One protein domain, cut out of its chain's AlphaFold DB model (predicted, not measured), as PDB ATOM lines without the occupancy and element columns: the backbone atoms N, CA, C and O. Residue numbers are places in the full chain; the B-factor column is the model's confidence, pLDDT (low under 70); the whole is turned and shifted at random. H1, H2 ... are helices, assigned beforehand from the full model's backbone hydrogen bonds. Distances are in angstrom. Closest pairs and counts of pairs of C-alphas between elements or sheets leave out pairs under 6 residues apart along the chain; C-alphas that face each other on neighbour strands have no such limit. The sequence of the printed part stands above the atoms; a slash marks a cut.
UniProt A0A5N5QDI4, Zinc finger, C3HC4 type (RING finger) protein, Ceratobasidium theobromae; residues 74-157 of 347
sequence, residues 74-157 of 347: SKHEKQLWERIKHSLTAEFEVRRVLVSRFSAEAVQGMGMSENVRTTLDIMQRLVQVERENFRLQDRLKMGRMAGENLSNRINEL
ATOM      1  N   SER A  74     227.341 138.013 242.361       74.12
ATOM      2  CA  SER A  74     228.083 137.042 243.162       74.12
ATOM      3  C   SER A  74     229.545 137.030 242.707       74.12
ATOM      4  O   SER A  74     229.849 137.269 241.534       74.12
ATOM      5  N   LYS A  75     230.475 136.797 243.640       76.81
ATOM      6  CA  LYS A  75     231.915 136.668 243.341       76.81
ATOM      7  C   LYS A  75     232.140 135.722 242.148       76.81
ATOM      8  O   LYS A  75     232.858 136.071 241.214       76.81
ATOM      9  N   HIS A  76     231.395 134.617 242.138       75.06
ATOM     10  CA  HIS A  76     231.327 133.618 241.078       75.06
ATOM     11  C   HIS A  76     230.919 134.197 239.714       75.06
ATOM     12  O   HIS A  76     231.563 133.933 238.699       75.06
ATOM     13  N   GLU A  77     229.874 135.029 239.673       79.62
ATOM     14  CA  GLU A  77     229.408 135.657 238.434       79.62
ATOM     15  C   GLU A  77     230.453 136.621 237.858       79.62
ATOM     16  O   GLU A  77     230.671 136.654 236.646       79.62
ATOM     17  N   LYS A  78     231.131 137.392 238.718       81.25
ATOM     18  CA  LYS A  78     232.208 138.302 238.296       81.25
ATOM     19  C   LYS A  78     233.395 137.530 237.721       81.25
ATOM     20  O   LYS A  78     233.864 137.874 236.639       81.25
ATOM     21  N   GLN A  79     233.835 136.475 238.405       78.94
ATOM     22  CA  GLN A  79     234.941 135.630 237.949       78.94
ATOM     23  C   GLN A  79     234.630 134.970 236.598       78.94
ATOM     24  O   GLN A  79     235.466 134.984 235.693       78.94
ATOM     25  N   LEU A  80     233.409 134.462 236.405       82.12
ATOM     26  CA  LEU A  80     233.014 133.886 235.121       82.12
ATOM     27  C   LEU A  80     232.918 134.937 234.007       82.12
ATOM     28  O   LEU A  80     233.321 134.666 232.875       82.12
ATOM     29  N   TRP A  81     232.427 136.142 234.301       83.81
ATOM     30  CA  TRP A  81     232.406 137.223 233.315       83.81
ATOM     31  C   TRP A  81     233.803 137.580 232.814       83.81
ATOM     32  O   TRP A  81     233.984 137.731 231.605       83.81
ATOM     33  N   GLU A  82     234.789 137.683 233.704       83.19
ATOM     34  CA  GLU A  82     236.174 137.944 233.299       83.19
ATOM     35  C   GLU A  82     236.733 136.811 232.430       83.19
ATOM     36  O   GLU A  82     237.317 137.066 231.376       83.19
ATOM     37  N   ARG A  83     236.435 135.549 232.759       85.25
ATOM     38  CA  ARG A  83     236.785 134.399 231.906       85.25
ATOM     39  C   ARG A  83     236.187 134.497 230.507       85.25
ATOM     40  O   ARG A  83     236.894 134.301 229.516       85.25
ATOM     41  N   ILE A  84     234.895 134.814 230.412       85.62
ATOM     42  CA  ILE A  84     234.204 134.991 229.129       85.62
ATOM     43  C   ILE A  84     234.859 136.126 228.334       85.62
ATOM     44  O   ILE A  84     235.133 135.955 227.145       85.62
ATOM     45  N   LYS A  85     235.174 137.256 228.974       85.25
ATOM     46  CA  LYS A  85     235.863 138.375 228.317       85.25
ATOM     47  C   LYS A  85     237.221 137.966 227.760       85.25
ATOM     48  O   LYS A  85     237.496 138.254 226.599       85.25
ATOM     49  N   HIS A  86     238.044 137.257 228.534       84.94
ATOM     50  CA  HIS A  86     239.335 136.771 228.045       84.94
ATOM     51  C   HIS A  86     239.178 135.835 226.842       84.94
ATOM     52  O   HIS A  86     239.944 135.927 225.885       84.94
ATOM     53  N   SER A  87     238.138 134.997 226.836       87.31
ATOM     54  CA  SER A  87     237.863 134.052 225.748       87.31
ATOM     55  C   SER A  87     237.564 134.727 224.394       87.31
ATOM     56  O   SER A  87     237.906 134.174 223.346       87.31
ATOM     57  N   LEU A  88     236.992 135.938 224.398       85.81
ATOM     58  CA  LEU A  88     236.626 136.686 223.186       85.81
ATOM     59  C   LEU A  88     237.832 137.058 222.322       85.81
ATOM     60  O   LEU A  88     237.729 137.100 221.099       85.81
ATOM     61  N   THR A  89     238.965 137.341 222.958       82.94
ATOM     62  CA  THR A  89     240.193 137.780 222.281       82.94
ATOM     63  C   THR A  89     241.282 136.716 222.279       82.94
ATOM     64  O   THR A  89     242.319 136.916 221.657       82.94
ATOM     65  N   ALA A  90     241.077 135.613 222.997       86.31
ATOM     66  CA  ALA A  90     242.059 134.549 223.109       86.31
ATOM     67  C   ALA A  90     242.122 133.677 221.849       86.31
ATOM     68  O   ALA A  90     241.146 133.567 221.102       86.31
ATOM     69  N   GLU A  91     243.259 133.012 221.651       89.19
ATOM     70  CA  GLU A  91     243.399 131.957 220.649       89.19
ATOM     71  C   GLU A  91     242.481 130.764 220.957       89.19
ATOM     72  O   GLU A  91     242.016 130.584 222.087       89.19
ATOM     73  N   PHE A  92     242.224 129.932 219.943       88.88
ATOM     74  CA  PHE A  92     241.254 128.834 220.014       88.88
ATOM     75  C   PHE A  92     241.457 127.921 221.229       88.88
ATOM     76  O   PHE A  92     240.492 127.576 221.908       88.88
ATOM     77  N   GLU A  93     242.703 127.546 221.525       87.00
ATOM     78  CA  GLU A  93     243.010 126.598 222.598       87.00
ATOM     79  C   GLU A  93     242.716 127.180 223.988       87.00
ATOM     80  O   GLU A  93     242.049 126.548 224.810       87.00
ATOM     81  N   VAL A  94     243.110 128.433 224.216       88.62
ATOM     82  CA  VAL A  94     242.809 129.171 225.450       88.62
ATOM     83  C   VAL A  94     241.301 129.386 225.592       88.62
ATOM     84  O   VAL A  94     240.723 129.075 226.636       88.62
ATOM     85  N   ARG A  95     240.631 129.861 224.531       90.75
ATOM     86  CA  ARG A  95     239.173 130.059 224.504       90.75
ATOM     87  C   ARG A  95     238.433 128.773 224.852       90.75
ATOM     88  O   ARG A  95     237.523 128.795 225.679       90.75
ATOM     89  N   ARG A  96     238.848 127.654 224.252       89.88
ATOM     90  CA  ARG A  96     238.286 126.326 224.497       89.88
ATOM     91  C   ARG A  96     238.328 125.984 225.978       89.88
ATOM     92  O   ARG A  96     237.280 125.677 226.533       89.88
ATOM     93  N   VAL A  97     239.494 126.072 226.619       87.62
ATOM     94  CA  VAL A  97     239.644 125.706 228.036       87.62
ATOM     95  C   VAL A  97     238.857 126.639 228.960       87.62
ATOM     96  O   VAL A  97     238.206 126.162 229.893       87.62
ATOM     97  N   LEU A  98     238.865 127.950 228.696       86.75
ATOM     98  CA  LEU A  98     238.153 128.935 229.519       86.75
ATOM     99  C   LEU A  98     236.645 128.667 229.584       86.75
ATOM    100  O   LEU A  98     236.045 128.832 230.649       86.75
ATOM    101  N   VAL A  99     236.066 128.232 228.464       85.69
ATOM    102  CA  VAL A  99     234.620 128.111 228.238       85.69
ATOM    103  C   VAL A  99     234.098 126.684 228.463       85.69
ATOM    104  O   VAL A  99     232.944 126.507 228.852       85.69
ATOM    105  N   SER A 100     234.917 125.645 228.262       79.75
ATOM    106  CA  SER A 100     234.463 124.244 228.312       79.75
ATOM    107  C   SER A 100     234.430 123.615 229.705       79.75
ATOM    108  O   SER A 100     233.880 122.529 229.855       79.75
ATOM    109  N   ARG A 101     235.059 124.225 230.718       72.06
ATOM    110  CA  ARG A 101     235.154 123.627 232.067       72.06
ATOM    111  C   ARG A 101     233.879 123.729 232.903       72.06
ATOM    112  O   ARG A 101     233.795 123.091 233.945       72.06
ATOM    113  N   PHE A 102     232.887 124.480 232.445       69.38
ATOM    114  CA  PHE A 102     231.609 124.600 233.128       69.38
ATOM    115  C   PHE A 102     230.571 123.718 232.458       69.38
ATOM    116  O   PHE A 102     230.194 123.960 231.309       69.38
ATOM    117  N   SER A 103     230.099 122.703 233.179       66.50
ATOM    118  CA  SER A 103     228.930 121.959 232.728       66.50
ATOM    119  C   SER A 103     227.684 122.839 232.855       66.50
ATOM    120  O   SER A 103     227.609 123.723 233.718       66.50
ATOM    121  N   ALA A 104     226.697 122.606 231.989       64.69
ATOM    122  CA  ALA A 104     225.421 123.310 232.057       64.69
ATOM    123  C   ALA A 104     224.748 123.117 233.431       64.69
ATOM    124  O   ALA A 104     224.115 124.042 233.940       64.69
ATOM    125  N   GLU A 105     224.951 121.954 234.067       64.50
ATOM    126  CA  GLU A 105     224.433 121.660 235.404       64.50
ATOM    127  C   GLU A 105     225.132 122.480 236.501       64.50
ATOM    128  O   GLU A 105     224.456 123.032 237.371       64.50
ATOM    129  N   ALA A 106     226.463 122.620 236.445       67.56
ATOM    130  CA  ALA A 106     227.223 123.419 237.412       67.56
ATOM    131  C   ALA A 106     226.787 124.894 237.382       67.56
ATOM    132  O   ALA A 106     226.556 125.517 238.414       67.56
ATOM    133  N   VAL A 107     226.585 125.428 236.179       67.06
ATOM    134  CA  VAL A 107     226.164 126.815 235.943       67.06
ATOM    135  C   VAL A 107     224.730 127.069 236.420       67.06
ATOM    136  O   VAL A 107     224.424 128.154 236.921       67.06
ATOM    137  N   GLN A 108     223.846 126.077 236.292       67.12
ATOM    138  CA  GLN A 108     222.464 126.171 236.762       67.12
ATOM    139  C   GLN A 108     222.370 126.153 238.296       67.12
ATOM    140  O   GLN A 108     221.533 126.860 238.855       67.12
ATOM    141  N   GLY A 109     223.252 125.409 238.975       68.94
ATOM    142  CA  GLY A 109     223.325 125.357 240.440       68.94
ATOM    143  C   GLY A 109     223.885 126.624 241.101       68.94
ATOM    144  O   GLY A 109     223.536 126.918 242.239       68.94
ATOM    145  N   MET A 110     224.695 127.411 240.386       70.25
ATOM    146  CA  MET A 110     225.403 128.592 240.918       70.25
ATOM    147  C   MET A 110     224.574 129.893 240.938       70.25
ATOM    148  O   MET A 110     225.110 130.961 241.236       70.25
ATOM    149  N   GLY A 111     223.280 129.847 240.595       71.19
ATOM    150  CA  GLY A 111     222.397 131.023 240.648       71.19
ATOM    151  C   GLY A 111     222.785 132.153 239.682       71.19
ATOM    152  O   GLY A 111     222.517 133.322 239.952       71.19
ATOM    153  N   MET A 112     223.443 131.824 238.567       75.81
ATOM    154  CA  MET A 112     223.960 132.804 237.609       75.81
ATOM    155  C   MET A 112     222.855 133.511 236.814       75.81
ATOM    156  O   MET A 112     221.837 132.909 236.439       75.81
ATOM    157  N   SER A 113     223.098 134.783 236.475       80.62
ATOM    158  CA  SER A 113     222.194 135.562 235.626       80.62
ATOM    159  C   SER A 113     221.996 134.905 234.257       80.62
ATOM    160  O   SER A 113     222.886 134.251 233.709       80.62
ATOM    161  N   GLU A 114     220.807 135.076 233.679       79.94
ATOM    162  CA  GLU A 114     220.465 134.508 232.367       79.94
ATOM    163  C   GLU A 114     221.441 134.936 231.262       79.94
ATOM    164  O   GLU A 114     221.785 134.136 230.392       79.94
ATOM    165  N   ASN A 115     221.969 136.158 231.354       78.81
ATOM    166  CA  ASN A 115     222.949 136.692 230.412       78.81
ATOM    167  C   ASN A 115     224.263 135.902 230.444       78.81
ATOM    168  O   ASN A 115     224.795 135.563 229.389       78.81
ATOM    169  N   VAL A 116     224.768 135.569 231.636       80.94
ATOM    170  CA  VAL A 116     225.986 134.757 231.797       80.94
ATOM    171  C   VAL A 116     225.778 133.363 231.232       80.94
ATOM    172  O   VAL A 116     226.599 132.891 230.448       80.94
ATOM    173  N   ARG A 117     224.651 132.733 231.581       81.25
ATOM    174  CA  ARG A 117     224.307 131.380 231.128       81.25
ATOM    175  C   ARG A 117     224.218 131.310 229.606       81.25
ATOM    176  O   ARG A 117     224.859 130.468 228.987       81.25
ATOM    177  N   THR A 118     223.482 132.245 229.011       81.00
ATOM    178  CA  THR A 118     223.305 132.341 227.556       81.00
ATOM    179  C   THR A 118     224.626 132.625 226.850       81.00
ATOM    180  O   THR A 118     224.947 131.979 225.856       81.00
ATOM    181  N   THR A 119     225.427 133.559 227.369       83.81
ATOM    182  CA  THR A 119     226.720 133.904 226.759       83.81
ATOM    183  C   THR A 119     227.678 132.718 226.797       83.81
ATOM    184  O   THR A 119     228.344 132.440 225.803       83.81
ATOM    185  N   LEU A 120     227.723 131.987 227.912       84.44
ATOM    186  CA  LEU A 120     228.552 130.797 228.039       84.44
ATOM    187  C   LEU A 120     228.119 129.687 227.067       84.44
ATOM    188  O   LEU A 120     228.980 129.136 226.386       84.44
ATOM    189  N   ASP A 121     226.815 129.403 226.939       84.06
ATOM    190  CA  ASP A 121     226.294 128.422 225.966       84.06
ATOM    191  C   ASP A 121     226.665 128.809 224.526       84.06
ATOM    192  O   ASP A 121     227.171 127.984 223.762       84.06
ATOM    193  N   ILE A 122     226.508 130.089 224.166       85.94
ATOM    194  CA  ILE A 122     226.927 130.601 222.855       85.94
ATOM    195  C   ILE A 122     228.427 130.368 222.647       85.94
ATOM    196  O   ILE A 122     228.819 129.847 221.604       85.94
ATOM    197  N   MET A 123     229.270 130.704 223.626       87.12
ATOM    198  CA  MET A 123     230.718 130.498 223.519       87.12
ATOM    199  C   MET A 123     231.083 129.017 223.379       87.12
ATOM    200  O   MET A 123     231.939 128.671 222.564       87.12
ATOM    201  N   GLN A 124     230.424 128.125 224.122       87.69
ATOM    202  CA  GLN A 124     230.643 126.680 224.025       87.69
ATOM    203  C   GLN A 124     230.301 126.163 222.623       87.69
ATOM    204  O   GLN A 124     231.078 125.411 222.024       87.69
ATOM    205  N   ARG A 125     229.185 126.631 222.050       88.44
ATOM    206  CA  ARG A 125     228.799 126.325 220.666       88.44
ATOM    207  C   ARG A 125     229.786 126.893 219.651       88.44
ATOM    208  O   ARG A 125     230.112 126.199 218.691       88.44
ATOM    209  N   LEU A 126     230.288 128.112 219.854       89.25
ATOM    210  CA  LEU A 126     231.291 128.720 218.971       89.25
ATOM    211  C   LEU A 126     232.567 127.875 218.917       89.25
ATOM    212  O   LEU A 126     233.030 127.554 217.825       89.25
ATOM    213  N   VAL A 127     233.070 127.417 220.064       90.44
ATOM    214  CA  VAL A 127     234.236 126.517 220.129       90.44
ATOM    215  C   VAL A 127     233.979 125.203 219.378       90.44
ATOM    216  O   VAL A 127     234.867 124.688 218.693       90.44
ATOM    217  N   GLN A 128     232.769 124.645 219.472       90.06
ATOM    218  CA  GLN A 128     232.398 123.438 218.726       90.06
ATOM    219  C   GLN A 128     232.376 123.686 217.210       90.06
ATOM    220  O   GLN A 128     232.889 122.865 216.446       90.06
ATOM    221  N   VAL A 129     231.823 124.819 216.774       91.75
ATOM    222  CA  VAL A 129     231.785 125.214 215.359       91.75
ATOM    223  C   VAL A 129     233.192 125.447 214.815       91.75
ATOM    224  O   VAL A 129     233.504 124.963 213.732       91.75
ATOM    225  N   GLU A 130     234.059 126.137 215.555       90.38
ATOM    226  CA  GLU A 130     235.453 126.373 215.161       90.38
ATOM    227  C   GLU A 130     236.222 125.056 214.976       90.38
ATOM    228  O   GLU A 130     236.922 124.883 213.975       90.38
ATOM    229  N   ARG A 131     236.016 124.081 215.873       91.12
ATOM    230  CA  ARG A 131     236.602 122.735 215.758       91.12
ATOM    231  C   ARG A 131     236.158 122.015 214.486       91.12
ATOM    232  O   ARG A 131     236.988 121.460 213.766       91.12
ATOM    233  N   GLU A 132     234.855 122.000 214.213       93.31
ATOM    234  CA  GLU A 132     234.322 121.353 213.012       93.31
ATOM    235  C   GLU A 132     234.736 122.091 211.735       93.31
ATOM    236  O   GLU A 132     235.018 121.452 210.724       93.31
ATOM    237  N   ASN A 133     234.857 123.418 211.776       92.38
ATOM    238  CA  ASN A 133     235.357 124.200 210.650       92.38
ATOM    239  C   ASN A 133     236.792 123.789 210.290       92.38
ATOM    240  O   ASN A 133     237.059 123.474 209.131       92.38
ATOM    241  N   PHE A 134     237.688 123.681 211.278       93.00
ATOM    242  CA  PHE A 134     239.049 123.177 211.059       93.00
ATOM    243  C   PHE A 134     239.039 121.774 210.430       93.00
ATOM    244  O   PHE A 134     239.667 121.534 209.398       93.00
ATOM    245  N   ARG A 135     238.227 120.860 210.978       93.75
ATOM    246  CA  ARG A 135     238.063 119.502 210.438       93.75
ATOM    247  C   ARG A 135     237.572 119.501 208.986       93.75
ATOM    248  O   ARG A 135     238.017 118.687 208.175       93.75
ATOM    249  N   LEU A 136     236.625 120.370 208.647       95.56
ATOM    250  CA  LEU A 136     236.092 120.491 207.291       95.56
ATOM    251  C   LEU A 136     237.118 121.089 206.325       95.56
ATOM    252  O   LEU A 136     237.201 120.625 205.189       95.56
ATOM    253  N   GLN A 137     237.924 122.056 206.763       94.88
ATOM    254  CA  GLN A 137     239.012 122.620 205.961       94.88
ATOM    255  C   GLN A 137     240.055 121.559 205.599       94.88
ATOM    256  O   GLN A 137     240.419 121.443 204.426       94.88
ATOM    257  N   ASP A 138     240.448 120.716 206.554       95.69
ATOM    258  CA  ASP A 138     241.346 119.587 206.297       95.69
ATOM    259  C   ASP A 138     240.749 118.607 205.282       95.69
ATOM    260  O   ASP A 138     241.406 118.212 204.315       95.69
ATOM    261  N   ARG A 139     239.465 118.255 205.433       96.06
ATOM    262  CA  ARG A 139     238.771 117.380 204.473       96.06
ATOM    263  C   ARG A 139     238.696 117.987 203.075       96.06
ATOM    264  O   ARG A 139     238.885 117.266 202.097       96.06
ATOM    265  N   LEU A 140     238.433 119.288 202.966       97.81
ATOM    266  CA  LEU A 140     238.413 120.001 201.687       97.81
ATOM    267  C   LEU A 140     239.793 120.001 201.026       97.81
ATOM    268  O   LEU A 140     239.891 119.761 199.822       97.81
ATOM    269  N   LYS A 141     240.860 120.214 201.802       97.38
ATOM    270  CA  LYS A 141     242.245 120.144 201.319       97.38
ATOM    271  C   LYS A 141     242.582 118.748 200.797       97.38
ATOM    272  O   LYS A 141     243.072 118.619 199.678       97.38
ATOM    273  N   MET A 142     242.254 117.703 201.560       96.19
ATOM    274  CA  MET A 142     242.447 116.310 201.140       96.19
ATOM    275  C   MET A 142     241.656 115.976 199.870       96.19
ATOM    276  O   MET A 142     242.200 115.375 198.945       96.19
ATOM    277  N   GLY A 143     240.395 116.409 199.791       97.12
ATOM    278  CA  GLY A 143     239.556 116.218 198.608       97.12
ATOM    279  C   GLY A 143     240.114 116.912 197.364       97.12
ATOM    280  O   GLY A 143     240.106 116.326 196.283       97.12
ATOM    281  N   ARG A 144     240.663 118.126 197.515       97.56
ATOM    282  CA  ARG A 144     241.321 118.857 196.423       97.56
ATOM    283  C   ARG A 144     242.539 118.100 195.889       97.56
ATOM    284  O   ARG A 144     242.616 117.880 194.686       97.56
ATOM    285  N   MET A 145     243.426 117.641 196.774       97.19
ATOM    286  CA  MET A 145     244.611 116.865 196.378       97.19
ATOM    287  C   MET A 145     244.234 115.550 195.683       97.19
ATOM    288  O   MET A 145     244.840 115.175 194.679       97.19
ATOM    289  N   ALA A 146     243.202 114.856 196.173       96.75
ATOM    290  CA  ALA A 146     242.689 113.654 195.520       96.75
ATOM    291  C   ALA A 146     242.140 113.956 194.113       96.75
ATOM    292  O   ALA A 146     242.414 113.209 193.173       96.75
ATOM    293  N   GLY A 147     241.414 115.066 193.953       97.69
ATOM    294  CA  GLY A 147     240.911 115.527 192.658       97.69
ATOM    295  C   GLY A 147     242.027 115.846 191.658       97.69
ATOM    296  O   GLY A 147     241.956 115.418 190.508       97.69
ATOM    297  N   GLU A 148     243.082 116.531 192.099       97.75
ATOM    298  CA  GLU A 148     244.257 116.841 191.271       97.75
ATOM    299  C   GLU A 148     244.988 115.566 190.821       97.75
ATOM    300  O   GLU A 148     245.283 115.408 189.635       97.75
ATOM    301  N   ASN A 149     245.195 114.605 191.727       97.69
ATOM    302  CA  ASN A 149     245.805 113.315 191.388       97.69
ATOM    303  C   ASN A 149     244.987 112.527 190.357       97.69
ATOM    304  O   ASN A 149     245.548 112.002 189.392       97.69
ATOM    305  N   LEU A 150     243.663 112.462 190.527       97.50
ATOM    306  CA  LEU A 150     242.782 111.802 189.562       97.50
ATOM    307  C   LEU A 150     242.819 112.504 188.201       97.50
ATOM    308  O   LEU A 150     242.914 111.831 187.175       97.50
ATOM    309  N   SER A 151     242.810 113.838 188.181       97.94
ATOM    310  CA  SER A 151     242.926 114.622 186.948       97.94
ATOM    311  C   SER A 151     244.238 114.336 186.213       97.94
ATOM    312  O   SER A 151     244.235 114.115 185.001       97.94
ATOM    313  N   ASN A 152     245.359 114.276 186.936       97.75
ATOM    314  CA  ASN A 152     246.660 113.938 186.360       97.75
ATOM    315  C   ASN A 152     246.662 112.522 185.771       97.75
ATOM    316  O   ASN A 152     247.124 112.326 184.646       97.75
ATOM    317  N   ARG A 153     246.075 111.550 186.480       97.75
ATOM    318  CA  ARG A 153     245.978 110.166 186.000       97.75
ATOM    319  C   ARG A 153     245.097 110.035 184.759       97.75
ATOM    320  O   ARG A 153     245.448 109.293 183.847       97.75
ATOM    321  N   ILE A 154     243.979 110.761 184.699       98.00
ATOM    322  CA  ILE A 154     243.110 110.808 183.513       98.00
ATOM    323  C   ILE A 154     243.882 111.366 182.315       98.00
ATOM    324  O   ILE A 154     243.844 110.777 181.236       98.00
ATOM    325  N   ASN A 155     244.619 112.463 182.499       97.56
ATOM    326  CA  ASN A 155     245.422 113.062 181.431       97.56
ATOM    327  C   ASN A 155     246.512 112.106 180.928       97.56
ATOM    328  O   ASN A 155     246.706 111.975 179.720       97.56
ATOM    329  N   GLU A 156     247.183 111.400 181.838       97.38
ATOM    330  CA  GLU A 156     248.193 110.397 181.500       97.38
ATOM    331  C   GLU A 156     247.593 109.235 180.695       97.38
ATOM    332  O   GLU A 156     248.105 108.883 179.631       97.38
ATOM    333  N   LEU A 157     246.481 108.664 181.163       96.75
ATOM    334  CA  LEU A 157     245.797 107.572 180.470       96.75
ATOM    335  C   LEU A 157     245.281 108.013 179.096       96.75
ATOM    336  O   LEU A 157     245.463 107.293 178.118       96.75
TER     337      LEU A 157
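This is residues 74 to 157 of the 347 residues of the protein "Zinc finger, C3HC4 type (RING finger) protein" of Ceratobasidium theobromae (UniProt A0A5N5QDI4). One very long helix, H4, has three shorter helices, H1, H2 and H3, gathered at its first part as a small compact head, while its residues 132 to 157 stick out from that head as a bare, single-helix arm. H1 and H2 make a helical hairpin that packs on H4, and the short H3 lies between H2 and H4 along the chain. The printed part has 84 residues with four named helices, in the order H1, H2, H3, H4, and no named strand; the class is all helix. The whole is extended, with a radius of gyration of the C-alphas of 20.4 A and spans of 71 by 22 by 17 A, the length coming from the arm.

H1, residues 75 to 89, and H2, residues 92 to 100, form a helical hairpin; they touch, with residues 83 to 88 of H1 alone, and the closest C-alphas are those of Ser 87 and Arg 95, 4.4 A apart. Their lines stand at a shallow tilt of 24 degrees, opposite ways. H3, residues 104 to 109, is apart from both H1 and H2. H4, residues 114 to 157, is the hub, touching the three other helices. It touches H1 with its residues 116 to 123 alone, at a shallow tilt of 26 degrees, the same way; the closest C-alphas, of Trp 81 and Val 116, are 7.0 A apart. With its residues 120 to 130 alone it touches H2, at a steep tilt of 40 degrees, opposite ways; the closest C-alphas, of Arg 96 and Val 127, are 6.0 A apart. H3 and H4, a helical hairpin, only just touch, with 3 pairs of C-alphas within 8 A; the closest are those of Val 107 and Arg 117, 6.9 A apart, and the tilt is a shallow 6 degrees, opposite ways. In H2, H3 and H4 every O i to N i+4 pair is within hydrogen-bond range; in H1 10 of 11 are.

H1 begins at C-alpha 75, (231.915, 136.668, 243.341), and is 22.7 A long from first to last C-alpha. H2 measures 11.7 A and H3 8.9 A. H4 runs 63.7 A, from C-alpha 114 at (220.465, 134.508, 232.367) to C-alpha 157 at (245.797, 107.572, 180.470).

The two C-alphas farthest apart, those of Ser 74 and Leu 157, are 71.5 A from each other. Residues 132 to 157 of H4 stand free; without them the body spans 29 by 19 by 16 A. The printed part has no cut, and its three links are tight. The mean pLDDT of the printed part is 86.1, with residues 102 to 109 under 70.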